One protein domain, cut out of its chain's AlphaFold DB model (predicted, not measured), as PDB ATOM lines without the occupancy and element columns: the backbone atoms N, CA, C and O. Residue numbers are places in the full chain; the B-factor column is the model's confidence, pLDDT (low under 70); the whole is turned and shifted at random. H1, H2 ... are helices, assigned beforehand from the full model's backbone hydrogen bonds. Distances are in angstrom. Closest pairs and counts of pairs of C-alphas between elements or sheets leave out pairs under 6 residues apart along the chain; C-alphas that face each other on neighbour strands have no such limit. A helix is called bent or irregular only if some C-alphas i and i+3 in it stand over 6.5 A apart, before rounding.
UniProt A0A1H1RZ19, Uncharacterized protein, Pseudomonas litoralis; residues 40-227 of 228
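What this domain is: This is residues 40 to 227 of the 228 residues of an uncharacterized protein of Pseudomonas litoralis (UniProt A0A1H1RZ19). Ten helices make a rounded body in which the last helix, H10, runs through the middle of a ring made by H3, H4, H6, H7 and H9. H1 packs outside the ring on H3 and H9, H2 packs on H4 and H6, H8 sits beyond the last residues of H7, and the short H5 lies out on the stretch between H4 and H6. The helices mostly cross instead of running side by side. The printed part has 188 residues, with H1 to H10 in order and no named strand; its class is all helix. The whole is compact, with a radius of gyration of the C-alphas of 16.1 A, and its C-alphas span 46 by 37 by 33 A along their three main axes.

Where its parts are: H1, residues 40 to 46, begins at C-alpha 40, (-42.635, -61.651, -24.602). H2 is residues 64 to 72, H3 residues 77 to 86, H4 residues 94 to 103 and H5 residues 108 to 111. H6, residues 121 to 131, measures 15.3 A. H7, residues 139 to 159, is the longest at 28.6 A and begins at (-52.291, -40.816, -49.937); it has a kink of 40 degrees near residue 146 and is irregular, with C-alphas 140 and 143 8.5 A apart. H8 is residues 163 to 172. H9, residues 179 to 191, measures 18.4 A. H10, residues 212 to 222, measures 15.3 A and ends at (-39.908, -41.406, -36.427).

How they stand to each other: H10 touches residues 146 to 154 of H7 at a steep tilt of 62 degrees, closest C-alphas Phe 150 and Gly 218, 5.5 A. It touches H3 at Leu 86 and Pro 212, 5.1 A, and only just touches H9, at residue 181, with 3 pairs of C-alphas within 8 A. H3 and H4 touch at a shallow tilt of 12 degrees, the same way, closest C-alphas Gly 84 and Leu 97, 6.0 A. H4 touches H6 at Glu 102 and Tyr 121, 6.1 A. H6 touches H7 at Ala 122 and Arg 139, 5.1 A. Residues 153 to 158 of H7 touch residues 179 to 184 of H9, closest C-alphas Asp 154 and Leu 181, 5.3 A. H9 touches H3 with residues 188 to 189 alone, at Leu 82 and Leu 189, 7.1 A. H1 touches H3 at Ala 46 and Leu 82, 4.8 A; H2 touches H4 at Leu 72 and Ala 94, 5.3 A. H8 only just touches H7, with 3 pairs within 8 A, and H5 touches no helix. Every O i to N i+4 pair is within hydrogen-bond range in H1, H2, H3, H4, H6, H9 and H10, against 12 of 17 in H7 and 4 of 6 in H8; H5 is too short for such a pair.

The domain as a whole: The two C-alphas farthest apart, Leu 115 and Asn 171, are 48.6 A apart. The printed part has no cut. The links H1 to H2 and H9 to H10 are long, with 17 and 20 residues. The mean pLDDT of the printed part is 89.8; residues 108 to 109, 111 to 112, 114 and 226 to 227 are under 70.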
ATOM      1  N   PRO A  40     -43.766 -60.765 -24.890       91.56
ATOM      2  CA  PRO A  40     -42.635 -61.651 -24.602       91.56
ATOM      3  C   PRO A  40     -42.223 -62.508 -25.802       91.56
ATOM      4  O   PRO A  40     -41.040 -62.594 -26.124       91.56
ATOM      5  N   VAL A  41     -43.199 -63.102 -26.504       91.06
ATOM      6  CA  VAL A  41     -42.944 -63.954 -27.678       91.06
ATOM      7  C   VAL A  41     -42.301 -63.145 -28.805       91.06
ATOM      8  O   VAL A  41     -41.368 -63.620 -29.449       91.06
ATOM      9  N   ARG A  42     -42.747 -61.902 -29.018       92.88
ATOM     10  CA  ARG A  42     -42.154 -60.999 -30.015       92.88
ATOM     11  C   ARG A  42     -40.722 -60.600 -29.650       92.88
ATOM     12  O   ARG A  42     -39.827 -60.691 -30.482       92.88
ATOM     13  N   CYS A  43     -40.466 -60.230 -28.397       92.62
ATOM     14  CA  CYS A  43     -39.107 -59.879 -27.974       92.62
ATOM     15  C   CYS A  43     -38.146 -61.069 -28.116       92.62
ATOM     16  O   CYS A  43     -37.046 -60.905 -28.633       92.62
ATOM     17  N   ALA A  44     -38.587 -62.277 -27.747       91.88
ATOM     18  CA  ALA A  44     -37.796 -63.494 -27.919       91.88
ATOM     19  C   ALA A  44     -37.541 -63.836 -29.400       91.88
ATOM     20  O   ALA A  44     -36.463 -64.316 -29.749       91.88
ATOM     21  N   ARG A  45     -38.514 -63.578 -30.287       92.44
ATOM     22  CA  ARG A  45     -38.383 -63.810 -31.734       92.44
ATOM     23  C   ARG A  45     -37.419 -62.831 -32.403       92.44
ATOM     24  O   ARG A  45     -36.757 -63.235 -33.357       92.44
ATOM     25  N   ALA A  46     -37.339 -61.584 -31.935       91.56
ATOM     26  CA  ALA A  46     -36.565 -60.522 -32.581       91.56
ATOM     27  C   ALA A  46     -35.121 -60.954 -32.896       91.56
ATOM     28  O   ALA A  46     -34.732 -60.954 -34.063       91.56
ATOM     29  N   GLY A  47     -34.370 -61.437 -31.900       86.00
ATOM     30  CA  GLY A  47     -32.967 -61.841 -32.080       86.00
ATOM     31  C   GLY A  47     -32.743 -63.047 -33.008       86.00
ATOM     32  O   GLY A  47     -31.618 -63.288 -33.436       86.00
ATOM     33  N   GLY A  48     -33.797 -63.801 -33.341       87.56
ATOM     34  CA  GLY A  48     -33.735 -64.966 -34.228       87.56
ATOM     35  C   GLY A  48     -34.072 -64.676 -35.692       87.56
ATOM     36  O   GLY A  48     -34.015 -65.590 -36.516       87.56
ATOM     37  N   LEU A  49     -34.456 -63.442 -36.041       91.88
ATOM     38  CA  LEU A  49     -34.837 -63.113 -37.413       91.88
ATOM     39  C   LEU A  49     -33.599 -62.953 -38.310       91.88
ATOM     40  O   LEU A  49     -32.708 -62.162 -37.982       91.88
ATOM     41  N   PRO A  50     -33.534 -63.655 -39.457       92.06
ATOM     42  CA  PRO A  50     -32.396 -63.550 -40.359       92.06
ATOM     43  C   PRO A  50     -32.329 -62.158 -40.995       92.06
ATOM     44  O   PRO A  50     -33.360 -61.582 -41.368       92.06
ATOM     45  N   ASP A  51     -31.109 -61.639 -41.171       85.19
ATOM     46  CA  ASP A  51     -30.894 -60.499 -42.060       85.19
ATOM     47  C   ASP A  51     -31.044 -60.968 -43.509       85.19
ATOM     48  O   ASP A  51     -30.461 -61.971 -43.926       85.19
ATOM     49  N   GLY A  52     -31.857 -60.254 -44.276       85.38
ATOM     50  CA  GLY A  52     -32.116 -60.559 -45.671       85.38
ATOM     51  C   GLY A  52     -33.590 -60.746 -45.974       85.38
ATOM     52  O   GLY A  52     -34.481 -60.192 -45.327       85.38
ATOM     53  N   ARG A  53     -33.840 -61.483 -47.048       82.56
ATOM     54  CA  ARG A  53     -35.143 -61.544 -47.684       82.56
ATOM     55  C   ARG A  53     -35.485 -62.971 -48.076       82.56
ATOM     56  O   ARG A  53     -34.660 -63.654 -48.667       82.56
ATOM     57  N   LEU A  54     -36.715 -63.384 -47.781       76.06
ATOM     58  CA  LEU A  54     -37.202 -64.742 -48.041       76.06
ATOM     59  C   LEU A  54     -38.129 -64.842 -49.272       76.06
ATOM     60  O   LEU A  54     -38.598 -65.929 -49.589       76.06
ATOM     61  N   GLY A  55     -38.379 -63.733 -49.981       80.00
ATOM     62  CA  GLY A  55     -39.268 -63.664 -51.147       80.00
ATOM     63  C   GLY A  55     -38.759 -62.741 -52.261       80.00
ATOM     64  O   GLY A  55     -37.738 -62.071 -52.105       80.00
ATOM     65  N   ASN A  56     -39.494 -62.698 -53.382       86.50
ATOM     66  CA  ASN A  56     -39.129 -61.950 -54.601       86.50
ATOM     67  C   ASN A  56     -39.984 -60.699 -54.874       86.50
ATOM     68  O   ASN A  56     -39.649 -59.932 -55.770       86.50
ATOM     69  N   TRP A  57     -41.056 -60.462 -54.111       89.50
ATOM     70  CA  TRP A  57     -41.916 -59.266 -54.187       89.50
ATOM     71  C   TRP A  57     -41.132 -57.932 -54.276       89.50
ATOM     72  O   TRP A  57     -40.069 -57.806 -53.703       89.50
ATOM     73  N   GLN A  58     -41.563 -56.894 -54.972       90.56
ATOM     74  CA  GLN A  58     -40.837 -55.614 -54.909       90.56
ATOM     75  C   GLN A  58     -41.840 -54.477 -54.848       90.56
ATOM     76  O   GLN A  58     -42.877 -54.569 -55.511       90.56
ATOM     77  N   PRO A  59     -41.551 -53.408 -54.083       91.81
ATOM     78  CA  PRO A  59     -42.402 -52.238 -54.108       91.81
ATOM     79  C   PRO A  59     -42.373 -51.631 -55.510       91.81
ATOM     80  O   PRO A  59     -41.349 -51.642 -56.200       91.81
ATOM     81  N   GLN A  60     -43.498 -51.059 -55.924       90.12
ATOM     82  CA  GLN A  60     -43.563 -50.343 -57.189       90.12
ATOM     83  C   GLN A  60     -42.567 -49.164 -57.173       90.12
ATOM     84  O   GLN A  60     -42.570 -48.390 -56.206       90.12
ATOM     85  N   PRO A  61     -41.739 -48.974 -58.216       90.56
ATOM     86  CA  PRO A  61     -40.832 -47.833 -58.295       90.56
ATOM     87  C   PRO A  61     -41.580 -46.500 -58.171       90.56
ATOM     88  O   PRO A  61     -42.636 -46.320 -58.775       90.56
ATOM     89  N   GLY A  62     -41.038 -45.575 -57.376       88.69
ATOM     90  CA  GLY A  62     -41.656 -44.267 -57.121       88.69
ATOM     91  C   GLY A  62     -42.885 -44.297 -56.201       88.69
ATOM     92  O   GLY A  62     -43.565 -43.284 -56.070       88.69
ATOM     93  N   SER A  63     -43.194 -45.435 -55.573       93.50
ATOM     94  CA  SER A  63     -44.241 -45.520 -54.548       93.50
ATOM     95  C   SER A  63     -43.723 -45.142 -53.156       93.50
ATOM     96  O   SER A  63     -42.528 -45.238 -52.873       93.50
ATOM     97  N   SER A  64     -44.647 -44.816 -52.248       94.56
ATOM     98  CA  SER A  64     -44.346 -44.612 -50.819       94.56
ATOM     99  C   SER A  64     -43.613 -45.802 -50.181       94.56
ATOM    100  O   SER A  64     -42.744 -45.618 -49.335       94.56
ATOM    101  N   SER A  65     -43.901 -47.027 -50.624       94.69
ATOM    102  CA  SER A  65     -43.236 -48.245 -50.151       94.69
ATOM    103  C   SER A  65     -41.792 -48.370 -50.653       94.69
ATOM    104  O   SER A  65     -40.935 -48.900 -49.948       94.69
ATOM    105  N   ALA A  66     -41.491 -47.860 -51.852       93.94
ATOM    106  CA  ALA A  66     -40.120 -47.801 -52.356       93.94
ATOM    107  C   ALA A  66     -39.281 -46.778 -51.573       93.94
ATOM    108  O   ALA A  66     -38.128 -47.051 -51.251       93.94
ATOM    109  N   GLU A  67     -39.870 -45.637 -51.204       94.44
ATOM    110  CA  GLU A  67     -39.217 -44.673 -50.312       94.44
ATOM    111  C   GLU A  67     -38.982 -45.255 -48.914       94.44
ATOM    112  O   GLU A  67     -37.893 -45.106 -48.361       94.44
ATOM    113  N   LEU A  68     -39.964 -45.977 -48.366       95.06
ATOM    114  CA  LEU A  68     -39.817 -46.669 -47.088       95.06
ATOM    115  C   LEU A  68     -38.652 -47.673 -47.110       95.06
ATOM    116  O   LEU A  68     -37.896 -47.763 -46.144       95.06
ATOM    117  N   ALA A  69     -38.462 -48.397 -48.216       94.69
ATOM    118  CA  ALA A  69     -37.336 -49.320 -48.349       94.69
ATOM    119  C   ALA A  69     -35.985 -48.601 -48.203       94.69
ATOM    120  O   ALA A  69     -35.086 -49.141 -47.562       94.69
ATOM    121  N   LEU A  70     -35.849 -47.386 -48.748       94.12
ATOM    122  CA  LEU A  70     -34.636 -46.569 -48.620       94.12
ATOM    123  C   LEU A  70     -34.421 -46.074 -47.183       94.12
ATOM    124  O   LEU A  70     -33.288 -46.057 -46.715       94.12
ATOM    125  N   LEU A  71     -35.495 -45.725 -46.468       94.12
ATOM    126  CA  LEU A  71     -35.415 -45.316 -45.059       94.12
ATOM    127  C   LEU A  71     -34.972 -46.442 -44.129       94.12
ATOM    128  O   LEU A  71     -34.287 -46.190 -43.143       94.12
ATOM    129  N   LEU A  72     -35.376 -47.678 -44.424       95.12
ATOM    130  CA  LEU A  72     -35.071 -48.837 -43.586       95.12
ATOM    131  C   LEU A  72     -33.666 -49.398 -43.823       95.12
ATOM    132  O   LEU A  72     -33.147 -50.097 -42.959       95.12
ATOM    133  N   GLN A  73     -33.032 -49.108 -44.962       93.38
ATOM    134  CA  GLN A  73     -31.671 -49.570 -45.266       93.38
ATOM    135  C   GLN A  73     -30.599 -49.162 -44.239       93.38
ATOM    136  O   GLN A  73     -29.824 -50.034 -43.848       93.38
ATOM    137  N   PRO A  74     -30.514 -47.894 -43.789       94.25
ATOM    138  CA  PRO A  74     -29.503 -47.475 -42.817       94.25
ATOM    139  C   PRO A  74     -29.805 -47.908 -41.374       94.25
ATOM    140  O   PRO A  74     -28.979 -47.671 -40.495       94.25
ATOM    141  N   VAL A  75     -30.964 -48.515 -41.098       93.88
ATOM    142  CA  VAL A  75     -31.348 -48.897 -39.733       93.88
ATOM    143  C   VAL A  75     -30.500 -50.090 -39.251       93.88
ATOM    144  O   VAL A  75     -30.382 -51.086 -39.982       93.88
ATOM    145  N   PRO A  76     -29.944 -50.035 -38.021       93.75
ATOM    146  CA  PRO A  76     -29.197 -51.144 -37.429       93.75
ATOM    147  C   PRO A  76     -29.963 -52.470 -37.462       93.75
ATOM    148  O   PRO A  76     -31.197 -52.501 -37.417       93.75
ATOM    149  N   LEU A  77     -29.239 -53.585 -37.548       94.38
ATOM    150  CA  LEU A  77     -29.857 -54.902 -37.708       94.38
ATOM    151  C   LEU A  77     -30.754 -55.261 -36.523       94.38
ATOM    152  O   LEU A  77     -31.871 -55.722 -36.730       94.38
ATOM    153  N   GLU A  78     -30.303 -55.005 -35.300       94.12
ATOM    154  CA  GLU A  78     -31.025 -55.303 -34.060       94.12
ATOM    155  C   GLU A  78     -32.370 -54.569 -34.032       94.12
ATOM    156  O   GLU A  78     -33.410 -55.100 -33.638       94.12
ATOM    157  N   GLN A  79     -32.351 -53.343 -34.546       94.56
ATOM    158  CA  GLN A  79     -33.526 -52.520 -34.708       94.56
ATOM    159  C   GLN A  79     -34.474 -53.084 -35.783       94.56
ATOM    160  O   GLN A  79     -35.672 -53.264 -35.541       94.56
ATOM    161  N   ARG A  80     -33.951 -53.453 -36.954       95.75
ATOM    162  CA  ARG A  80     -34.742 -54.102 -38.012       95.75
ATOM    163  C   ARG A  80     -35.328 -55.449 -37.579       95.75
ATOM    164  O   ARG A  80     -36.439 -55.790 -37.976       95.75
ATOM    165  N   GLN A  81     -34.612 -56.200 -36.755       95.81
ATOM    166  CA  GLN A  81     -35.060 -57.453 -36.154       95.81
ATOM    167  C   GLN A  81     -36.232 -57.231 -35.197       95.81
ATOM    168  O   GLN A  81     -37.244 -57.930 -35.285       95.81
ATOM    169  N   LEU A  82     -36.150 -56.211 -34.340       95.69
ATOM    170  CA  LEU A  82     -37.281 -55.825 -33.506       95.69
ATOM    171  C   LEU A  82     -38.483 -55.403 -34.366       95.69
ATOM    172  O   LEU A  82     -39.566 -55.952 -34.172       95.69
ATOM    173  N   LEU A  83     -38.299 -54.529 -35.371       95.94
ATOM    174  CA  LEU A  83     -39.364 -54.177 -36.331       95.94
ATOM    175  C   LEU A  83     -39.992 -55.416 -36.958       95.94
ATOM    176  O   LEU A  83     -41.215 -55.546 -36.976       95.94
ATOM    177  N   GLY A  84     -39.163 -56.339 -37.442       94.88
ATOM    178  CA  GLY A  84     -39.622 -57.567 -38.072       94.88
ATOM    179  C   GLY A  84     -40.500 -58.382 -37.136       94.88
ATOM    180  O   GLY A  84     -41.568 -58.835 -37.534       94.88
ATOM    181  N   SER A  85     -40.131 -58.489 -35.862       95.38
ATOM    182  CA  SER A  85     -40.966 -59.201 -34.902       95.38
ATOM    183  C   SER A  85     -42.256 -58.463 -34.527       95.38
ATOM    184  O   SER A  85     -43.245 -59.116 -34.183       95.38
ATOM    185  N   LEU A  86     -42.278 -57.132 -34.548       94.44
ATOM    186  CA  LEU A  86     -43.490 -56.351 -34.268       94.44
ATOM    187  C   LEU A  86     -44.485 -56.391 -35.434       94.44
ATOM    188  O   LEU A  86     -45.691 -56.379 -35.208       94.44
ATOM    189  N   LEU A  87     -43.970 -56.474 -36.662       93.25
ATOM    190  CA  LEU A  87     -44.739 -56.573 -37.906       93.25
ATOM    191  C   LEU A  87     -45.078 -58.021 -38.293       93.25
ATOM    192  O   LEU A  87     -45.675 -58.247 -39.339       93.25
ATOM    193  N   ASP A  88     -44.660 -59.003 -37.489       90.69
ATOM    194  CA  ASP A  88     -44.725 -60.437 -37.805       90.69
ATOM    195  C   ASP A  88     -43.983 -60.854 -39.092       90.69
ATOM    196  O   ASP A  88     -44.185 -61.957 -39.605       90.69
ATOM    197  N   ALA A  89     -43.035 -60.038 -39.554       91.81
ATOM    198  CA  ALA A  89     -42.246 -60.266 -40.756       91.81
ATOM    199  C   ALA A  89     -41.376 -61.537 -40.657       91.81
ATOM    200  O   ALA A  89     -40.812 -61.844 -39.599       91.81
ATOM    201  N   PRO A  90     -41.199 -62.277 -41.762       89.94
ATOM    202  CA  PRO A  90     -40.419 -63.513 -41.756       89.94
ATOM    203  C   PRO A  90     -38.896 -63.266 -41.720       89.94
ATOM    204  O   PRO A  90     -38.140 -64.181 -41.405       89.94
ATOM    205  N   ALA A  91     -38.436 -62.046 -42.021       93.25
ATOM    206  CA  ALA A  91     -37.026 -61.649 -42.002       93.25
ATOM    207  C   ALA A  91     -36.864 -60.156 -41.664       93.25
ATOM    208  O   ALA A  91     -37.828 -59.391 -41.738       93.25
ATOM    209  N   ALA A  92     -35.638 -59.744 -41.330       94.50
ATOM    210  CA  ALA A  92     -35.293 -58.377 -40.926       94.50
ATOM    211  C   ALA A  92     -34.715 -57.509 -42.067       94.50
ATOM    212  O   ALA A  92     -34.313 -56.366 -41.846       94.50
ATOM    213  N   GLY A  93     -34.635 -58.010 -43.304       94.62
ATOM    214  CA  GLY A  93     -34.197 -57.197 -44.444       94.62
ATOM    215  C   GLY A  93     -35.183 -56.071 -44.759       94.62
ATOM    216  O   GLY A  93     -36.393 -56.269 -44.678       94.62
ATOM    217  N   ALA A  94     -34.681 -54.907 -45.189       94.31
ATOM    218  CA  ALA A  94     -35.507 -53.724 -45.463       94.31
ATOM    219  C   ALA A  94     -36.730 -54.035 -46.346       94.31
ATOM    220  O   ALA A  94     -37.852 -53.698 -45.987       94.31
ATOM    221  N   LEU A  95     -36.548 -54.762 -47.455       94.75
ATOM    222  CA  LEU A  95     -37.658 -55.147 -48.338       94.75
ATOM    223  C   LEU A  95     -38.661 -56.111 -47.687       94.75
ATOM    224  O   LEU A  95     -39.845 -56.019 -47.987       94.75
ATOM    225  N   ALA A  96     -38.211 -57.015 -46.812       94.12
ATOM    226  CA  ALA A  96     -39.106 -57.920 -46.085       94.12
ATOM    227  C   ALA A  96     -39.961 -57.156 -45.064       94.12
ATOM    228  O   ALA A  96     -41.137 -57.465 -44.890       94.12
ATOM    229  N   LEU A  97     -39.393 -56.122 -44.436       95.50
ATOM    230  CA  LEU A  97     -40.132 -55.222 -43.553       95.50
ATOM    231  C   LEU A  97     -41.161 -54.391 -44.326       95.50
ATOM    232  O   LEU A  97     -42.295 -54.274 -43.874       95.50
ATOM    233  N   VAL A  98     -40.805 -53.859 -45.502       95.31
ATOM    234  CA  VAL A  98     -41.772 -53.145 -46.357       95.31
ATOM    235  C   VAL A  98     -42.915 -54.069 -46.777       95.31
ATOM    236  O   VAL A  98     -44.074 -53.681 -46.676       95.31
ATOM    237  N   GLU A  99     -42.606 -55.293 -47.204       94.38
ATOM    238  CA  GLU A  99     -43.612 -56.295 -47.570       94.38
ATOM    239  C   GLU A  99     -44.563 -56.587 -46.398       94.38
ATOM    240  O   GLU A  99     -45.781 -56.571 -46.568       94.38
ATOM    241  N   ALA A 100     -44.018 -56.751 -45.187       93.19
ATOM    242  CA  ALA A 100     -44.809 -56.956 -43.977       93.19
ATOM    243  C   ALA A 100     -45.697 -55.748 -43.636       93.19
ATOM    244  O   ALA A 100     -46.846 -55.924 -43.238       93.19
ATOM    245  N   VAL A 101     -45.209 -54.517 -43.840       94.50
ATOM    246  CA  VAL A 101     -46.031 -53.303 -43.705       94.50
ATOM    247  C   VAL A 101     -47.177 -53.311 -44.717       94.50
ATOM    248  O   VAL A 101     -48.307 -52.976 -44.361       94.50
ATOM    249  N   GLU A 102     -46.934 -53.714 -45.964       92.31
ATOM    250  CA  GLU A 102     -47.998 -53.748 -46.967       92.31
ATOM    251  C   GLU A 102     -49.062 -54.811 -46.690       92.31
ATOM    252  O   GLU A 102     -50.242 -54.584 -46.972       92.31
ATOM    253  N   GLN A 103     -48.663 -55.939 -46.109       90.56
ATOM    254  CA  GLN A 103     -49.560 -57.030 -45.724       90.56
ATOM    255  C   GLN A 103     -50.269 -56.779 -44.388       90.56
ATOM    256  O   GLN A 103     -51.154 -57.540 -44.002       90.56
ATOM    257  N   LEU A 104     -49.907 -55.708 -43.680       89.44
ATOM    258  CA  LEU A 104     -50.400 -55.456 -42.339       89.44
ATOM    259  C   LEU A 104     -51.915 -55.215 -42.318       89.44
ATOM    260  O   LEU A 104     -52.463 -54.409 -43.076       89.44
ATOM    261  N   GLU A 105     -52.589 -55.898 -41.400       86.44
ATOM    262  CA  GLU A 105     -54.034 -55.817 -41.204       86.44
ATOM    263  C   GLU A 105     -54.371 -54.939 -39.992       86.44
ATOM    264  O   GLU A 105     -54.592 -55.427 -38.878       86.44
ATOM    265  N   LEU A 106     -54.409 -53.624 -40.212       82.88
ATOM    266  CA  LEU A 106     -54.731 -52.625 -39.190       82.88
ATOM    267  C   LEU A 106     -56.219 -52.614 -38.817       82.88
ATOM    268  O   LEU A 106     -56.565 -52.368 -37.664       82.88
ATOM    269  N   GLU A 107     -57.105 -52.857 -39.784       81.75
ATOM    270  CA  GLU A 107     -58.559 -52.823 -39.594       81.75
ATOM    271  C   GLU A 107     -59.191 -54.171 -39.963       81.75
ATOM    272  O   GLU A 107     -58.784 -54.824 -40.921       81.75
ATOM    273  N   TRP A 108     -60.258 -54.570 -39.263       67.62
ATOM    274  CA  TRP A 108     -60.984 -55.815 -39.553       67.62
ATOM    275  C   TRP A 108     -61.449 -55.923 -41.016       67.62
ATOM    276  O   TRP A 108     -61.470 -57.016 -41.572       67.62
ATOM    277  N   ARG A 109     -61.782 -54.796 -41.665       68.00
ATOM    278  CA  ARG A 109     -62.184 -54.757 -43.083       68.00
ATOM    279  C   ARG A 109     -61.069 -55.209 -44.016       68.00
ATOM    280  O   ARG A 109     -61.346 -55.838 -45.028       68.00
ATOM    281  N   GLN A 110     -59.820 -54.914 -43.662       72.44
ATOM    282  CA  GLN A 110     -58.653 -55.321 -44.439       72.44
ATOM    283  C   GLN A 110     -58.457 -56.844 -44.408       72.44
ATOM    284  O   GLN A 110     -58.013 -57.405 -45.405       72.44
ATOM    285  N   ARG A 111     -58.868 -57.506 -43.317       68.00
ATOM    286  CA  ARG A 111     -58.826 -58.974 -43.171       68.00
ATOM    287  C   ARG A 111     -59.810 -59.707 -44.075       68.00
ATOM    288  O   ARG A 111     -59.647 -60.887 -44.357       68.00
ATOM    289  N   LEU A 112     -60.876 -59.020 -44.483       64.31
ATOM    290  CA  LEU A 112     -61.959 -59.591 -45.287       64.31
ATOM    291  C   LEU A 112     -61.824 -59.283 -46.779       64.31
ATOM    292  O   LEU A 112     -62.711 -59.650 -47.545       64.31
ATOM    293  N   ASP A 113     -60.752 -58.605 -47.189       70.75
ATOM    294  CA  ASP A 113     -60.501 -58.253 -48.583       70.75
ATOM    295  C   ASP A 113     -59.410 -59.160 -49.177       70.75
ATOM    296  O   ASP A 113     -58.229 -58.800 -49.153       70.75
ATOM    297  N   PRO A 114     -59.780 -60.334 -49.723       67.50
ATOM    298  CA  PRO A 114     -58.822 -61.261 -50.317       67.50
ATOM    299  C   PRO A 114     -58.234 -60.748 -51.641       67.50
ATOM    300  O   PRO A 114     -57.288 -61.346 -52.148       67.50
ATOM    301  N   LEU A 115     -58.786 -59.676 -52.227       71.38
ATOM    302  CA  LEU A 115     -58.340 -59.140 -53.516       71.38
ATOM    303  C   LEU A 115     -57.143 -58.193 -53.367       71.38
ATOM    304  O   LEU A 115     -56.371 -58.035 -54.311       71.38
ATOM    305  N   HIS A 116     -56.959 -57.598 -52.186       75.50
ATOM    306  CA  HIS A 116     -55.866 -56.669 -51.901       75.50
ATOM    307  C   HIS A 116     -54.987 -57.194 -50.764       75.50
ATOM    308  O   HIS A 116     -55.091 -56.754 -49.619       75.50
ATOM    309  N   SER A 117     -54.087 -58.121 -51.101       73.88
ATOM    310  CA  SER A 117     -53.105 -58.682 -50.159       73.88
ATOM    311  C   SER A 117     -51.994 -57.702 -49.772       73.88
ATOM    312  O   SER A 117     -51.359 -57.882 -48.741       73.88
ATOM    313  N   HIS A 118     -51.773 -56.668 -50.585       81.06
ATOM    314  CA  HIS A 118     -50.733 -55.664 -50.391       81.06
ATOM    315  C   HIS A 118     -51.337 -54.265 -50.473       81.06
ATOM    316  O   HIS A 118     -52.058 -53.930 -51.417       81.06
ATOM    317  N   ARG A 119     -51.052 -53.437 -49.471       85.00
ATOM    318  CA  ARG A 119     -51.503 -52.049 -49.385       85.00
ATOM    319  C   ARG A 119     -50.285 -51.164 -49.223       85.00
ATOM    320  O   ARG A 119     -49.587 -51.271 -48.226       85.00
ATOM    321  N   GLN A 120     -50.065 -50.267 -50.180       91.19
ATOM    322  CA  GLN A 120     -48.936 -49.338 -50.134       91.19
ATOM    323  C   GLN A 120     -48.840 -48.623 -48.784       91.19
ATOM    324  O   GLN A 120     -49.861 -48.309 -48.164       91.19
ATOM    325  N   TYR A 121     -47.619 -48.289 -48.377       94.38
ATOM    326  CA  TYR A 121     -47.338 -47.638 -47.100       94.38
ATOM    327  C   TYR A 121     -48.231 -46.412 -46.825       94.38
ATOM    328  O   TYR A 121     -48.831 -46.303 -45.756       94.38
ATOM    329  N   ALA A 122     -48.442 -45.546 -47.820       94.38
ATOM    330  CA  ALA A 122     -49.343 -44.396 -47.710       94.38
ATOM    331  C   ALA A 122     -50.793 -44.765 -47.328       94.38
ATOM    332  O   ALA A 122     -51.445 -44.030 -46.586       94.38
ATOM    333  N   ALA A 123     -51.307 -45.898 -47.817       93.12
ATOM    334  CA  ALA A 123     -52.636 -46.389 -47.458       93.12
ATOM    335  C   ALA A 123     -52.669 -46.938 -46.023       93.12
ATOM    336  O   ALA A 123     -53.673 -46.765 -45.335       93.12
ATOM    337  N   GLN A 124     -51.575 -47.548 -45.552       94.12
ATOM    338  CA  GLN A 124     -51.463 -47.989 -44.159       94.12
ATOM    339  C   GLN A 124     -51.452 -46.804 -43.194       94.12
ATOM    340  O   GLN A 124     -52.175 -46.818 -42.200       94.12
ATOM    341  N   LEU A 125     -50.716 -45.738 -43.522       95.81
ATOM    342  CA  LEU A 125     -50.727 -44.501 -42.740       95.81
ATOM    343  C   LEU A 125     -52.111 -43.847 -42.711       95.81
ATOM    344  O   LEU A 125     -52.553 -43.384 -41.664       95.81
ATOM    345  N   GLU A 126     -52.828 -43.844 -43.834       95.12
ATOM    346  CA  GLU A 126     -54.201 -43.340 -43.887       95.12
ATOM    347  C   GLU A 126     -55.127 -44.121 -42.938       95.12
ATOM    348  O   GLU A 126     -55.875 -43.518 -42.165       95.12
ATOM    349  N   THR A 127     -55.061 -45.457 -42.957       93.06
ATOM    350  CA  THR A 127     -55.835 -46.308 -42.041       93.06
ATOM    351  C   THR A 127     -55.436 -46.073 -40.586       93.06
ATOM    352  O   THR A 127     -56.315 -45.889 -39.743       93.06
ATOM    353  N   LEU A 128     -54.136 -46.028 -40.279       94.88
ATOM    354  CA  LEU A 128     -53.651 -45.796 -38.919       94.88
ATOM    355  C   LEU A 128     -54.121 -44.438 -38.382       94.88
ATOM    356  O   LEU A 128     -54.636 -44.374 -37.270       94.88
ATOM    357  N   ALA A 129     -54.038 -43.373 -39.185       95.44
ATOM    358  CA  ALA A 129     -54.535 -42.053 -38.800       95.44
ATOM    359  C   ALA A 129     -56.023 -42.097 -38.411       95.44
ATOM    360  O   ALA A 129     -56.408 -41.530 -37.389       95.44
ATOM    361  N   ARG A 130     -56.859 -42.826 -39.164       93.50
ATOM    362  CA  ARG A 130     -58.280 -43.000 -38.816       93.50
ATOM    363  C   ARG A 130     -58.476 -43.788 -37.521       93.50
ATOM    364  O   ARG A 130     -59.330 -43.411 -36.722       93.50
ATOM    365  N   LEU A 131     -57.705 -44.856 -37.300       92.25
ATOM    366  CA  LEU A 131     -57.771 -45.652 -36.066       92.25
ATOM    367  C   LEU A 131     -57.372 -44.832 -34.834       92.25
ATOM    368  O   LEU A 131     -57.992 -44.962 -33.781       92.25
ATOM    369  N   LEU A 132     -56.414 -43.918 -35.001       92.50
ATOM    370  CA  LEU A 132     -56.010 -42.929 -34.001       92.50
ATOM    371  C   LEU A 132     -56.988 -41.745 -33.879       92.50
ATOM    372  O   LEU A 132     -56.733 -40.818 -33.117       92.50
ATOM    373  N   LYS A 133     -58.115 -41.764 -34.606       93.94
ATOM    374  CA  LYS A 133     -59.133 -40.697 -34.640       93.94
ATOM    375  C   LYS A 133     -58.593 -39.339 -35.119       93.94
ATOM    376  O   LYS A 133     -59.125 -38.292 -34.755       93.94
ATOM    377  N   LEU A 134     -57.566 -39.352 -35.963       93.81
ATOM    378  CA  LEU A 134     -56.995 -38.175 -36.617       93.81
ATOM    379  C   LEU A 134     -57.668 -37.941 -37.976       93.81
ATOM    380  O   LEU A 134     -58.188 -38.870 -38.597       93.81
ATOM    381  N   THR A 135     -57.624 -36.707 -38.484       94.81
ATOM    382  CA  THR A 135     -58.066 -36.408 -39.856       94.81
ATOM    383  C   THR A 135     -56.977 -36.819 -40.857       94.81
ATOM    384  O   THR A 135     -55.924 -36.160 -40.896       94.81
ATOM    385  N   PRO A 136     -57.200 -37.867 -41.677       94.25
ATOM    386  CA  PRO A 136     -56.196 -38.335 -42.621       94.25
ATOM    387  C   PRO A 136     -56.015 -37.337 -43.771       94.25
ATOM    388  O   PRO A 136     -56.978 -36.796 -44.312       94.25
ATOM    389  N   ALA A 137     -54.765 -37.105 -44.152       94.06
ATOM    390  CA  ALA A 137     -54.387 -36.504 -45.420       94.06
ATOM    391  C   ALA A 137     -54.497 -37.533 -46.557       94.06
ATOM    392  O   ALA A 137     -54.483 -38.748 -46.329       94.06
ATOM    393  N   ALA A 138     -54.582 -37.034 -47.792       91.44
ATOM    394  CA  ALA A 138     -54.605 -37.868 -48.987       91.44
ATOM    395  C   ALA A 138     -53.328 -38.720 -49.106       91.44
ATOM    396  O   ALA A 138     -52.251 -38.305 -48.687       91.44
ATOM    397  N   ARG A 139     -53.427 -39.888 -49.751       91.06
ATOM    398  CA  ARG A 139     -52.291 -40.816 -49.937       91.06
ATOM    399  C   ARG A 139     -51.097 -40.194 -50.670       91.06
ATOM    400  O   ARG A 139     -49.966 -40.592 -50.426       91.06
ATOM    401  N   SER A 140     -51.331 -39.221 -51.548       91.00
ATOM    402  CA  SER A 140     -50.268 -38.469 -52.229       91.00
ATOM    403  C   SER A 140     -49.502 -37.517 -51.303       91.00
ATOM    404  O   SER A 140     -48.375 -37.154 -51.611       91.00
ATOM    405  N   ALA A 141     -50.092 -37.139 -50.167       93.00
ATOM    406  CA  ALA A 141     -49.510 -36.283 -49.134       93.00
ATOM    407  C   ALA A 141     -49.291 -37.074 -47.831       93.00
ATOM    408  O   ALA A 141     -49.528 -36.581 -46.730       93.00
ATOM    409  N   TYR A 142     -48.871 -38.338 -47.947       94.19
ATOM    410  CA  TYR A 142     -48.773 -39.251 -46.806       94.19
ATOM    411  C   TYR A 142     -47.807 -38.776 -45.706       94.19
ATOM    412  O   TYR A 142     -48.009 -39.122 -44.547       94.19
ATOM    413  N   LEU A 143     -46.819 -37.934 -46.031       95.19
ATOM    414  CA  LEU A 143     -45.915 -37.314 -45.052       95.19
ATOM    415  C   LEU A 143     -46.665 -36.445 -44.023       95.19
ATOM    416  O   LEU A 143     -46.253 -36.336 -42.871       95.19
ATOM    417  N   ASP A 144     -47.808 -35.860 -44.394       95.19
ATOM    418  CA  ASP A 144     -48.648 -35.145 -43.431       95.19
ATOM    419  C   ASP A 144     -49.350 -36.107 -42.465       95.19
ATOM    420  O   ASP A 144     -49.645 -35.732 -41.331       95.19
ATOM    421  N   ASN A 145     -49.601 -37.356 -42.880       95.25
ATOM    422  CA  ASN A 145     -50.069 -38.398 -41.966       95.25
ATOM    423  C   ASN A 145     -48.952 -38.819 -41.014       95.25
ATOM    424  O   ASN A 145     -49.213 -38.914 -39.821       95.25
ATOM    425  N   GLU A 146     -47.720 -38.997 -41.497       95.38
ATOM    426  CA  GLU A 146     -46.555 -39.286 -40.648       95.38
ATOM    427  C   GLU A 146     -46.405 -38.247 -39.524       95.38
ATOM    428  O   GLU A 146     -46.381 -38.603 -38.346       95.38
ATOM    429  N   ARG A 147     -46.434 -36.952 -39.871       95.06
ATOM    430  CA  ARG A 147     -46.343 -35.834 -38.910       95.06
ATOM    431  C   ARG A 147     -47.436 -35.829 -37.845       95.06
ATOM    432  O   ARG A 147     -47.206 -35.343 -36.746       95.06
ATOM    433  N   LYS A 148     -48.633 -36.326 -38.166       94.75
ATOM    434  CA  LYS A 148     -49.758 -36.412 -37.221       94.75
ATOM    435  C   LYS A 148     -49.705 -37.688 -36.380       94.75
ATOM    436  O   LYS A 148     -50.036 -37.655 -35.200       94.75
ATOM    437  N   ILE A 149     -49.319 -38.808 -36.991       95.19
ATOM    438  CA  ILE A 149     -49.258 -40.127 -36.351       95.19
ATOM    439  C   ILE A 149     -48.145 -40.160 -35.311       95.19
ATOM    440  O   ILE A 149     -48.367 -40.684 -34.225       95.19
ATOM    441  N   PHE A 150     -46.980 -39.590 -35.625       94.50
ATOM    442  CA  PHE A 150     -45.820 -39.580 -34.736       94.50
ATOM    443  C   PHE A 150     -46.143 -39.106 -33.306       94.50
ATOM    444  O   PHE A 150     -46.031 -39.922 -32.386       94.50
ATOM    445  N   PRO A 151     -46.625 -37.864 -33.092       94.31
ATOM    446  CA  PRO A 151     -46.937 -37.386 -31.750       94.31
ATOM    447  C   PRO A 151     -48.099 -38.157 -31.116       94.31
ATOM    448  O   PRO A 151     -48.107 -38.373 -29.909       94.31
ATOM    449  N   ALA A 152     -49.076 -38.613 -31.909       94.94
ATOM    450  CA  ALA A 152     -50.211 -39.371 -31.390       94.94
ATOM    451  C   ALA A 152     -49.791 -40.734 -30.816       94.94
ATOM    452  O   ALA A 152     -50.276 -41.127 -29.756       94.94
ATOM    453  N   ILE A 153     -48.878 -41.446 -31.485       95.19
ATOM    454  CA  ILE A 153     -48.328 -42.707 -30.974       95.19
ATOM    455  C   ILE A 153     -47.474 -42.461 -29.731       95.19
ATOM    456  O   ILE A 153     -47.604 -43.208 -28.764       95.19
ATOM    457  N   ASP A 154     -46.642 -41.420 -29.727       94.25
ATOM    458  CA  ASP A 154     -45.813 -41.083 -28.566       94.25
ATOM    459  C   ASP A 154     -46.667 -40.787 -27.319       94.25
ATOM    460  O   ASP A 154     -46.392 -41.309 -26.239       94.25
ATOM    461  N   ILE A 155     -47.768 -40.045 -27.483       93.00
ATOM    462  CA  ILE A 155     -48.735 -39.774 -26.409       93.00
ATOM    463  C   ILE A 155     -49.410 -41.064 -25.925       93.00
ATOM    464  O   ILE A 155     -49.484 -41.294 -24.721       93.00
ATOM    465  N   LEU A 156     -49.859 -41.942 -26.828       93.56
ATOM    466  CA  LEU A 156     -50.446 -43.229 -26.424       93.56
ATOM    467  C   LEU A 156     -49.443 -44.105 -25.664       93.56
ATOM    468  O   LEU A 156     -49.796 -44.780 -24.698       93.56
ATOM    469  N   LEU A 157     -48.179 -44.080 -26.078       92.88
ATOM    470  CA  LEU A 157     -47.111 -44.799 -25.398       92.88
ATOM    471  C   LEU A 157     -46.836 -44.233 -24.007       92.88
ATOM    472  O   LEU A 157     -46.642 -45.014 -23.074       92.88
ATOM    473  N   PHE A 158     -46.883 -42.913 -23.842       92.19
ATOM    474  CA  PHE A 158     -46.837 -42.282 -22.528       92.19
ATOM    475  C   PHE A 158     -48.012 -42.721 -21.644       92.19
ATOM    476  O   PHE A 158     -47.817 -43.107 -20.490       92.19
ATOM    477  N   GLU A 159     -49.229 -42.706 -22.186       90.12
ATOM    478  CA  GLU A 159     -50.433 -43.144 -21.476       90.12
ATOM    479  C   GLU A 159     -50.382 -44.625 -21.095       90.12
ATOM    480  O   GLU A 159     -50.964 -45.005 -20.082       90.12
ATOM    481  N   SER A 160     -49.646 -45.446 -21.846       88.56
ATOM    482  CA  SER A 160     -49.434 -46.860 -21.531       88.56
ATOM    483  C   SER A 160     -48.387 -47.120 -20.443       88.56
ATOM    484  O   SER A 160     -48.283 -48.237 -19.942       88.56
ATOM    485  N   LEU A 161     -47.597 -46.115 -20.045       90.06
ATOM    486  CA  LEU A 161     -46.582 -46.304 -19.007       90.06
ATOM    487  C   LEU A 161     -47.225 -46.621 -17.646       90.06
ATOM    488  O   LEU A 161     -48.279 -46.065 -17.307       90.06
ATOM    489  N   PRO A 162     -46.555 -47.405 -16.785       88.44
ATOM    490  CA  PRO A 162     -46.916 -47.505 -15.377       88.44
ATOM    491  C   PRO A 162     -46.935 -46.120 -14.715       88.44
ATOM    492  O   PRO A 162     -46.034 -45.311 -14.938       88.44
ATOM    493  N   ILE A 163     -47.919 -45.853 -13.844       87.12
ATOM    494  CA  ILE A 163     -48.100 -44.542 -13.176       87.12
ATOM    495  C   ILE A 163     -46.800 -44.049 -12.524       87.12
ATOM    496  O   ILE A 163     -46.463 -42.871 -12.617       87.12
ATOM    497  N   ARG A 164     -46.032 -44.967 -11.923       88.75
ATOM    498  CA  ARG A 164     -44.746 -44.669 -11.278       88.75
ATOM    499  C   ARG A 164     -43.689 -44.079 -12.224       88.75
ATOM    500  O   ARG A 164     -42.821 -43.353 -11.759       88.75
ATOM    501  N   LEU A 165     -43.761 -44.376 -13.524       88.38
ATOM    502  CA  LEU A 165     -42.821 -43.889 -14.543       88.38
ATOM    503  C   LEU A 165     -43.336 -42.645 -15.271       88.38
ATOM    504  O   LEU A 165     -42.529 -41.851 -15.750       88.38
ATOM    505  N   ARG A 166     -44.658 -42.430 -15.312       89.38
ATOM    506  CA  ARG A 166     -45.256 -41.262 -15.980       89.38
ATOM    507  C   ARG A 166     -44.752 -39.946 -15.404       89.38
ATOM    508  O   ARG A 166     -44.428 -39.048 -16.168       89.38
ATOM    509  N   THR A 167     -44.652 -39.837 -14.078       86.44
ATOM    510  CA  THR A 167     -44.190 -38.603 -13.424       86.44
ATOM    511  C   THR A 167     -42.752 -38.264 -13.802       86.44
ATOM    512  O   THR A 167     -42.446 -37.112 -14.089       86.44
ATOM    513  N   ASP A 168     -41.867 -39.263 -13.834       86.75
ATOM    514  CA  ASP A 168     -40.468 -39.051 -14.215       86.75
ATOM    515  C   ASP A 168     -40.351 -38.672 -15.697       86.75
ATOM    516  O   ASP A 168     -39.646 -37.728 -16.047       86.75
ATOM    517  N   MET A 169     -41.116 -39.344 -16.559       87.44
ATOM    518  CA  MET A 169     -41.098 -39.091 -17.997       87.44
ATOM    519  C   MET A 169     -41.678 -37.714 -18.355       87.44
ATOM    520  O   MET A 169     -41.090 -36.994 -19.158       87.44
ATOM    521  N   ALA A 170     -42.759 -37.298 -17.687       87.56
ATOM    522  CA  ALA A 170     -43.369 -35.977 -17.858       87.56
ATOM    523  C   ALA A 170     -42.473 -34.825 -17.376       87.56
ATOM    524  O   ALA A 170     -42.553 -33.721 -17.906       87.56
ATOM    525  N   ASN A 171     -41.617 -35.068 -16.379       87.38
ATOM    526  CA  ASN A 171     -40.692 -34.052 -15.877       87.38
ATOM    527  C   ASN A 171     -39.462 -33.868 -16.779       87.38
ATOM    528  O   ASN A 171     -38.841 -32.807 -16.749       87.38
ATOM    529  N   ARG A 172     -39.077 -34.899 -17.539       85.75
ATOM    530  CA  ARG A 172     -37.847 -34.903 -18.348       85.75
ATOM    531  C   ARG A 172     -38.081 -34.584 -19.818       85.75
ATOM    532  O   ARG A 172     -37.163 -34.098 -20.474       85.75
ATOM    533  N   HIS A 173     -39.274 -34.863 -20.335       87.62
ATOM    534  CA  HIS A 173     -39.549 -34.801 -21.764       87.62
ATOM    535  C   HIS A 173     -40.891 -34.144 -22.071       87.62
ATOM    536  O   HIS A 173     -41.841 -34.214 -21.292       87.62
ATOM    537  N   VAL A 174     -40.968 -33.534 -23.253       83.19
ATOM    538  CA  VAL A 174     -42.215 -33.030 -23.825       83.19
ATOM    539  C   VAL A 174     -42.924 -34.183 -24.534       83.19
ATOM    540  O   VAL A 174     -42.315 -34.936 -25.293       83.19
ATOM    541  N   MET A 175     -44.213 -34.352 -24.245       82.62
ATOM    542  CA  MET A 175     -45.022 -35.413 -24.842       82.62
ATOM    543  C   MET A 175     -45.346 -35.086 -26.296       82.62
ATOM    544  O   MET A 175     -45.782 -33.975 -26.592       82.62
ATOM    545  N   GLY A 176     -45.180 -36.066 -27.183       82.44
ATOM    546  CA  GLY A 176     -45.377 -35.902 -28.621       82.44
ATOM    547  C   GLY A 176     -44.079 -35.701 -29.408       82.44
ATOM    548  O   GLY A 176     -44.112 -35.803 -30.632       82.44
ATOM    549  N   ASP A 177     -42.944 -35.489 -28.734       86.81
ATOM    550  CA  ASP A 177     -41.637 -35.294 -29.381       86.81
ATOM    551  C   ASP A 177     -40.901 -36.621 -29.660       86.81
ATOM    552  O   ASP A 177     -39.809 -36.625 -30.227       86.81
ATOM    553  N   GLY A 178     -41.483 -37.765 -29.281       88.94
ATOM    554  CA  GLY A 178     -40.929 -39.100 -29.547       88.94
ATOM    555  C   GLY A 178     -40.086 -39.684 -28.419       88.94
ATOM    556  O   GLY A 178     -39.513 -40.764 -28.580       88.94
ATOM    557  N   ALA A 179     -39.994 -39.000 -27.279       90.31
ATOM    558  CA  ALA A 179     -39.219 -39.475 -26.139       90.31
ATOM    559  C   ALA A 179     -39.779 -40.781 -25.558       90.31
ATOM    560  O   ALA A 179     -39.009 -41.672 -25.205       90.31
ATOM    561  N   CYS A 180     -41.106 -40.932 -25.492       91.69
ATOM    562  CA  CYS A 180     -41.726 -42.152 -24.972       91.69
ATOM    563  C   CYS A 180     -41.582 -43.310 -25.959       91.69
ATOM    564  O   CYS A 180     -41.342 -44.444 -25.546       91.69
ATOM    565  N   LEU A 181     -41.677 -43.024 -27.258       93.31
ATOM    566  CA  LEU A 181     -41.409 -43.987 -28.317       93.31
ATOM    567  C   LEU A 181     -39.976 -44.517 -28.250       93.31
ATOM    568  O   LEU A 181     -39.779 -45.731 -28.215       93.31
ATOM    569  N   GLN A 182     -38.991 -43.619 -28.188       92.38
ATOM    570  CA  GLN A 182     -37.584 -43.992 -28.080       92.38
ATOM    571  C   GLN A 182     -37.316 -44.775 -26.792       92.38
ATOM    572  O   GLN A 182     -36.670 -45.819 -26.823       92.38
ATOM    573  N   TRP A 183     -37.872 -44.319 -25.669       92.38
ATOM    574  CA  TRP A 183     -37.732 -45.005 -24.390       92.38
ATOM    575  C   TRP A 183     -38.263 -46.440 -24.457       92.38
ATOM    576  O   TRP A 183     -37.562 -47.375 -24.078       92.38
ATOM    577  N   TRP A 184     -39.470 -46.652 -24.992       93.62
ATOM    578  CA  TRP A 184     -40.023 -48.001 -25.142       93.62
ATOM    579  C   TRP A 184     -39.203 -48.864 -26.097       93.62
ATOM    580  O   TRP A 184     -39.007 -50.046 -25.818       93.62
ATOM    581  N   LEU A 185     -38.699 -48.286 -27.188       93.38
ATOM    582  CA  LEU A 185     -37.851 -48.995 -28.139       93.38
ATOM    583  C   LEU A 185     -36.600 -49.564 -27.458       93.38
ATOM    584  O   LEU A 185     -36.312 -50.751 -27.594       93.38
ATOM    585  N   GLU A 186     -35.894 -48.745 -26.680       93.25
ATOM    586  CA  GLU A 186     -34.697 -49.156 -25.938       93.25
ATOM    587  C   GLU A 186     -34.995 -50.290 -24.955       93.25
ATOM    588  O   GLU A 186     -34.245 -51.262 -24.869       93.25
ATOM    589  N   ARG A 187     -36.126 -50.216 -24.244       93.88
ATOM    590  CA  ARG A 187     -36.514 -51.267 -23.295       93.88
ATOM    591  C   ARG A 187     -36.946 -52.555 -23.986       93.88
ATOM    592  O   ARG A 187     -36.663 -53.635 -23.476       93.88
ATOM    593  N   LEU A 188     -37.590 -52.470 -25.146       94.62
ATOM    594  CA  LEU A 188     -37.914 -53.647 -25.953       94.62
ATOM    595  C   LEU A 188     -36.650 -54.304 -26.520       94.62
ATOM    596  O   LEU A 188     -36.564 -55.530 -26.519       94.62
ATOM    597  N   LEU A 189     -35.647 -53.520 -26.929       94.44
ATOM    598  CA  LEU A 189     -34.333 -54.038 -27.331       94.44
ATOM    599  C   LEU A 189     -33.614 -54.719 -26.157       94.44
ATOM    600  O   LEU A 189     -33.101 -55.826 -26.319       94.44
ATOM    601  N   ALA A 190     -33.656 -54.128 -24.958       93.56
ATOM    602  CA  ALA A 190     -33.136 -54.765 -23.747       93.56
ATOM    603  C   ALA A 190     -33.847 -56.096 -23.447       93.56
ATOM    604  O   ALA A 190     -33.193 -57.105 -23.185       93.56
ATOM    605  N   ARG A 191     -35.184 -56.139 -23.552       92.81
ATOM    606  CA  ARG A 191     -35.973 -57.374 -23.375       92.81
ATOM    607  C   ARG A 191     -35.707 -58.420 -24.456       92.81
ATOM    608  O   ARG A 191     -35.826 -59.609 -24.180       92.81
ATOM    609  N   ALA A 192     -35.339 -58.000 -25.663       91.38
ATOM    610  CA  ALA A 192     -34.892 -58.890 -26.732       91.38
ATOM    611  C   ALA A 192     -33.458 -59.420 -26.516       91.38
ATOM    612  O   ALA A 192     -32.968 -60.205 -27.327       91.38
ATOM    613  N   GLY A 193     -32.784 -59.017 -25.432       90.00
ATOM    614  CA  GLY A 193     -31.432 -59.460 -25.091       90.00
ATOM    615  C   GLY A 193     -30.329 -58.740 -25.867       90.00
ATOM    616  O   GLY A 193     -29.199 -59.226 -25.906       90.00
ATOM    617  N   VAL A 194     -30.631 -57.597 -26.493       90.88
ATOM    618  CA  VAL A 194     -29.638 -56.807 -27.229       90.88
ATOM    619  C   VAL A 194     -28.695 -56.120 -26.242       90.88
ATOM    620  O   VAL A 194     -29.123 -55.381 -25.353       90.88
ATOM    621  N   SER A 195     -27.391 -56.347 -26.401       87.31
ATOM    622  CA  SER A 195     -26.365 -55.753 -25.543       87.31
ATOM    623  C   SER A 195     -26.333 -54.228 -25.658       87.31
ATOM    624  O   SER A 195     -26.438 -53.691 -26.758       87.31
ATOM    625  N   GLY A 196     -26.099 -53.537 -24.541       87.00
ATOM    626  CA  GLY A 196     -25.989 -52.073 -24.502       87.00
ATOM    627  C   GLY A 196     -27.293 -51.349 -24.160       87.00
ATOM    628  O   GLY A 196     -27.259 -50.146 -23.918       87.00
ATOM    629  N   TYR A 197     -28.406 -52.078 -24.059       89.31
ATOM    630  CA  TYR A 197     -29.670 -51.568 -23.542       89.31
ATOM    631  C   TYR A 197     -29.956 -52.141 -22.154       89.31
ATOM    632  O   TYR A 197     -29.576 -53.266 -21.832       89.31
ATOM    633  N   ASP A 198     -30.640 -51.355 -21.331       88.81
ATOM    634  CA  ASP A 198     -31.034 -51.730 -19.976       88.81
ATOM    635  C   ASP A 198     -32.565 -51.841 -19.892       88.81
ATOM    636  O   ASP A 198     -33.283 -51.230 -20.686       88.81
ATOM    637  N   LEU A 199     -33.094 -52.582 -18.924       84.94
ATOM    638  CA  LEU A 199     -34.529 -52.626 -18.615       84.94
ATOM    639  C   LEU A 199     -34.960 -51.453 -17.727       84.94
ATOM    640  O   LEU A 199     -36.123 -51.042 -17.756       84.94
ATOM    641  N   GLY A 200     -34.020 -50.864 -16.984       82.69
ATOM    642  CA  GLY A 200     -34.296 -49.761 -16.075       82.69
ATOM    643  C   GLY A 200     -35.280 -50.184 -14.984       82.69
ATOM    644  O   GLY A 200     -35.117 -51.216 -14.345       82.69
ATOM    645  N   SER A 201     -36.317 -49.377 -14.760       80.50
ATOM    646  CA  SER A 201     -37.323 -49.562 -13.700       80.50
ATOM    647  C   SER A 201     -38.599 -50.305 -14.139       80.50
ATOM    648  O   SER A 201     -39.628 -50.231 -13.449       80.50
ATOM    649  N   LEU A 202     -38.571 -50.977 -15.295       85.94
ATOM    650  CA  LEU A 202     -39.660 -51.849 -15.743       85.94
ATOM    651  C   LEU A 202     -39.671 -53.147 -14.932       85.94
ATOM    652  O   LEU A 202     -38.632 -53.765 -14.725       85.94
ATOM    653  N   GLY A 203     -40.857 -53.553 -14.488       85.50
ATOM    654  CA  GLY A 203     -41.107 -54.891 -13.961       85.50
ATOM    655  C   GLY A 203     -41.410 -55.875 -15.089       85.50
ATOM    656  O   GLY A 203     -41.667 -55.474 -16.226       85.50
ATOM    657  N   ASP A 204     -41.422 -57.168 -14.781       83.44
ATOM    658  CA  ASP A 204     -41.557 -58.234 -15.786       83.44
ATOM    659  C   ASP A 204     -42.849 -58.130 -16.619       83.44
ATOM    660  O   ASP A 204     -42.824 -58.382 -17.828       83.44
ATOM    661  N   ASP A 205     -43.933 -57.640 -16.012       86.06
ATOM    662  CA  ASP A 205     -45.261 -57.507 -16.629       86.06
ATOM    663  C   ASP A 205     -45.540 -56.134 -17.267       86.06
ATOM    664  O   ASP A 205     -46.606 -55.930 -17.849       86.06
ATOM    665  N   ASP A 206     -44.607 -55.183 -17.188       89.81
ATOM    666  CA  ASP A 206     -44.815 -53.851 -17.758       89.81
ATOM    667  C   ASP A 206     -44.529 -53.847 -19.270       89.81
ATOM    668  O   ASP A 206     -43.370 -53.848 -19.711       89.81
ATOM    669  N   TRP A 207     -45.601 -53.801 -20.060       91.62
ATOM    670  CA  TRP A 207     -45.581 -53.804 -21.523       91.62
ATOM    671  C   TRP A 207     -46.370 -52.623 -22.100       91.62
ATOM    672  O   TRP A 207     -47.280 -52.127 -21.437       91.62
ATOM    673  N   PRO A 208     -46.087 -52.191 -23.345       91.31
ATOM    674  CA  PRO A 208     -46.908 -51.184 -23.999       91.31
ATOM    675  C   PRO A 208     -48.339 -51.697 -24.199       91.31
ATOM    676  O   PRO A 208     -48.572 -52.710 -24.866       91.31
ATOM    677  N   GLU A 209     -49.314 -50.956 -23.686       90.44
ATOM    678  CA  GLU A 209     -50.749 -51.199 -23.880       90.44
ATOM    679  C   GLU A 209     -51.246 -50.699 -25.252       90.44
ATOM    680  O   GLU A 209     -52.317 -50.108 -25.381       90.44
ATOM    681  N   ILE A 210     -50.461 -50.930 -26.309       90.12
ATOM    682  CA  ILE A 210     -50.813 -50.601 -27.695       90.12
ATOM    683  C   ILE A 210     -50.541 -51.791 -28.624       90.12
ATOM    684  O   ILE A 210     -49.718 -52.651 -28.301       90.12
ATOM    685  N   PRO A 211     -51.181 -51.864 -29.805       91.00
ATOM    686  CA  PRO A 211     -50.849 -52.890 -30.785       91.00
ATOM    687  C   PRO A 211     -49.369 -52.809 -31.218       91.00
ATOM    688  O   PRO A 211     -48.911 -51.726 -31.592       91.00
ATOM    689  N   PRO A 212     -48.624 -53.931 -31.269       92.81
ATOM    690  CA  PRO A 212     -47.217 -53.952 -31.692       92.81
ATOM    691  C   PRO A 212     -46.977 -53.319 -33.069       92.81
ATOM    692  O   PRO A 212     -46.015 -52.580 -33.264       92.81
ATOM    693  N   ALA A 213     -47.907 -53.537 -34.002       92.44
ATOM    694  CA  ALA A 213     -47.898 -52.919 -35.323       92.44
ATOM    695  C   ALA A 213     -47.946 -51.383 -35.276       92.44
ATOM    696  O   ALA A 213     -47.332 -50.722 -36.109       92.44
ATOM    697  N   TRP A 214     -48.671 -50.801 -34.315       94.69
ATOM    698  CA  TRP A 214     -48.757 -49.348 -34.164       94.69
ATOM    699  C   TRP A 214     -47.444 -48.780 -33.638       94.69
ATOM    700  O   TRP A 214     -47.004 -47.746 -34.133       94.69
ATOM    701  N   LEU A 215     -46.784 -49.483 -32.707       95.06
ATOM    702  CA  LEU A 215     -45.438 -49.129 -32.251       95.06
ATOM    703  C   LEU A 215     -44.443 -49.180 -33.415       95.06
ATOM    704  O   LEU A 215     -43.702 -48.225 -33.631       95.06
ATOM    705  N   ALA A 216     -44.469 -50.260 -34.205       95.56
ATOM    706  CA  ALA A 216     -43.604 -50.412 -35.372       95.56
ATOM    707  C   ALA A 216     -43.814 -49.290 -36.395       95.56
ATOM    708  O   ALA A 216     -42.848 -48.695 -36.859       95.56
ATOM    709  N   LEU A 217     -45.069 -48.957 -36.716       95.56
ATOM    710  CA  LEU A 217     -45.381 -47.856 -37.628       95.56
ATOM    711  C   LEU A 217     -44.991 -46.496 -37.042       95.56
ATOM    712  O   LEU A 217     -44.433 -45.681 -37.768       95.56
ATOM    713  N   GLY A 218     -45.227 -46.254 -35.750       94.69
ATOM    714  CA  GLY A 218     -44.810 -45.024 -35.073       94.69
ATOM    715  C   GLY A 218     -43.297 -44.824 -35.104       94.69
ATOM    716  O   GLY A 218     -42.824 -43.720 -35.361       94.69
ATOM    717  N   TRP A 219     -42.535 -45.902 -34.935       95.06
ATOM    718  CA  TRP A 219     -41.084 -45.872 -35.074       95.06
ATOM    719  C   TRP A 219     -40.621 -45.691 -36.519       95.06
ATOM    720  O   TRP A 219     -39.782 -44.838 -36.782       95.06
ATOM    721  N   ILE A 220     -41.200 -46.408 -37.482       95.12
ATOM    722  CA  ILE A 220     -40.898 -46.192 -38.905       95.12
ATOM    723  C   ILE A 220     -41.091 -44.720 -39.282       95.12
ATOM    724  O   ILE A 220     -40.251 -44.127 -39.954       95.12
ATOM    725  N   VAL A 221     -42.186 -44.127 -38.812       94.38
ATOM    726  CA  VAL A 221     -42.492 -42.711 -38.987       94.38
ATOM    727  C   VAL A 221     -41.425 -41.821 -38.326       94.38
ATOM    728  O   VAL A 221     -41.017 -40.818 -38.912       94.38
ATOM    729  N   SER A 222     -40.927 -42.186 -37.139       92.12
ATOM    730  CA  SER A 222     -39.908 -41.406 -36.427       92.12
ATOM    731  C   SER A 222     -38.542 -41.384 -37.109       92.12
ATOM    732  O   SER A 222     -37.807 -40.415 -36.928       92.12
ATOM    733  N   LEU A 223     -38.215 -42.373 -37.952       91.81
ATOM    734  CA  LEU A 223     -36.937 -42.424 -38.679       91.81
ATOM    735  C   LEU A 223     -36.678 -41.166 -39.519       91.81
ATOM    736  O   LEU A 223     -35.529 -40.766 -39.691       91.81
ATOM    737  N   ARG A 224     -37.733 -40.513 -40.025       89.06
ATOM    738  CA  ARG A 224     -37.608 -39.255 -40.778       89.06
ATOM    739  C   ARG A 224     -37.452 -38.020 -39.894       89.06
ATOM    740  O   ARG A 224     -36.958 -37.007 -40.374       89.06
ATOM    741  N   PHE A 225     -37.882 -38.092 -38.637       82.25
ATOM    742  CA  PHE A 225     -37.804 -36.987 -37.680       82.25
ATOM    743  C   PHE A 225     -36.529 -37.042 -36.833       82.25
ATOM    744  O   PHE A 225     -36.033 -36.001 -36.425       82.25
ATOM    745  N   ALA A 226     -35.959 -38.233 -36.631       65.56
ATOM    746  CA  ALA A 226     -34.695 -38.438 -35.924       65.56
ATOM    747  C   ALA A 226     -33.447 -38.070 -36.757       65.56
ATOM    748  O   ALA A 226     -32.352 -37.980 -36.211       65.56
ATOM    749  N   ALA A 227     -33.598 -37.874 -38.071       46.66
ATOM    750  CA  ALA A 227     -32.522 -37.492 -38.991       46.66
ATOM    751  C   ALA A 227     -32.389 -35.963 -39.197       46.66
ATOM    752  O   ALA A 227     -31.718 -35.539 -40.141       46.66
TER     753      ALA A 227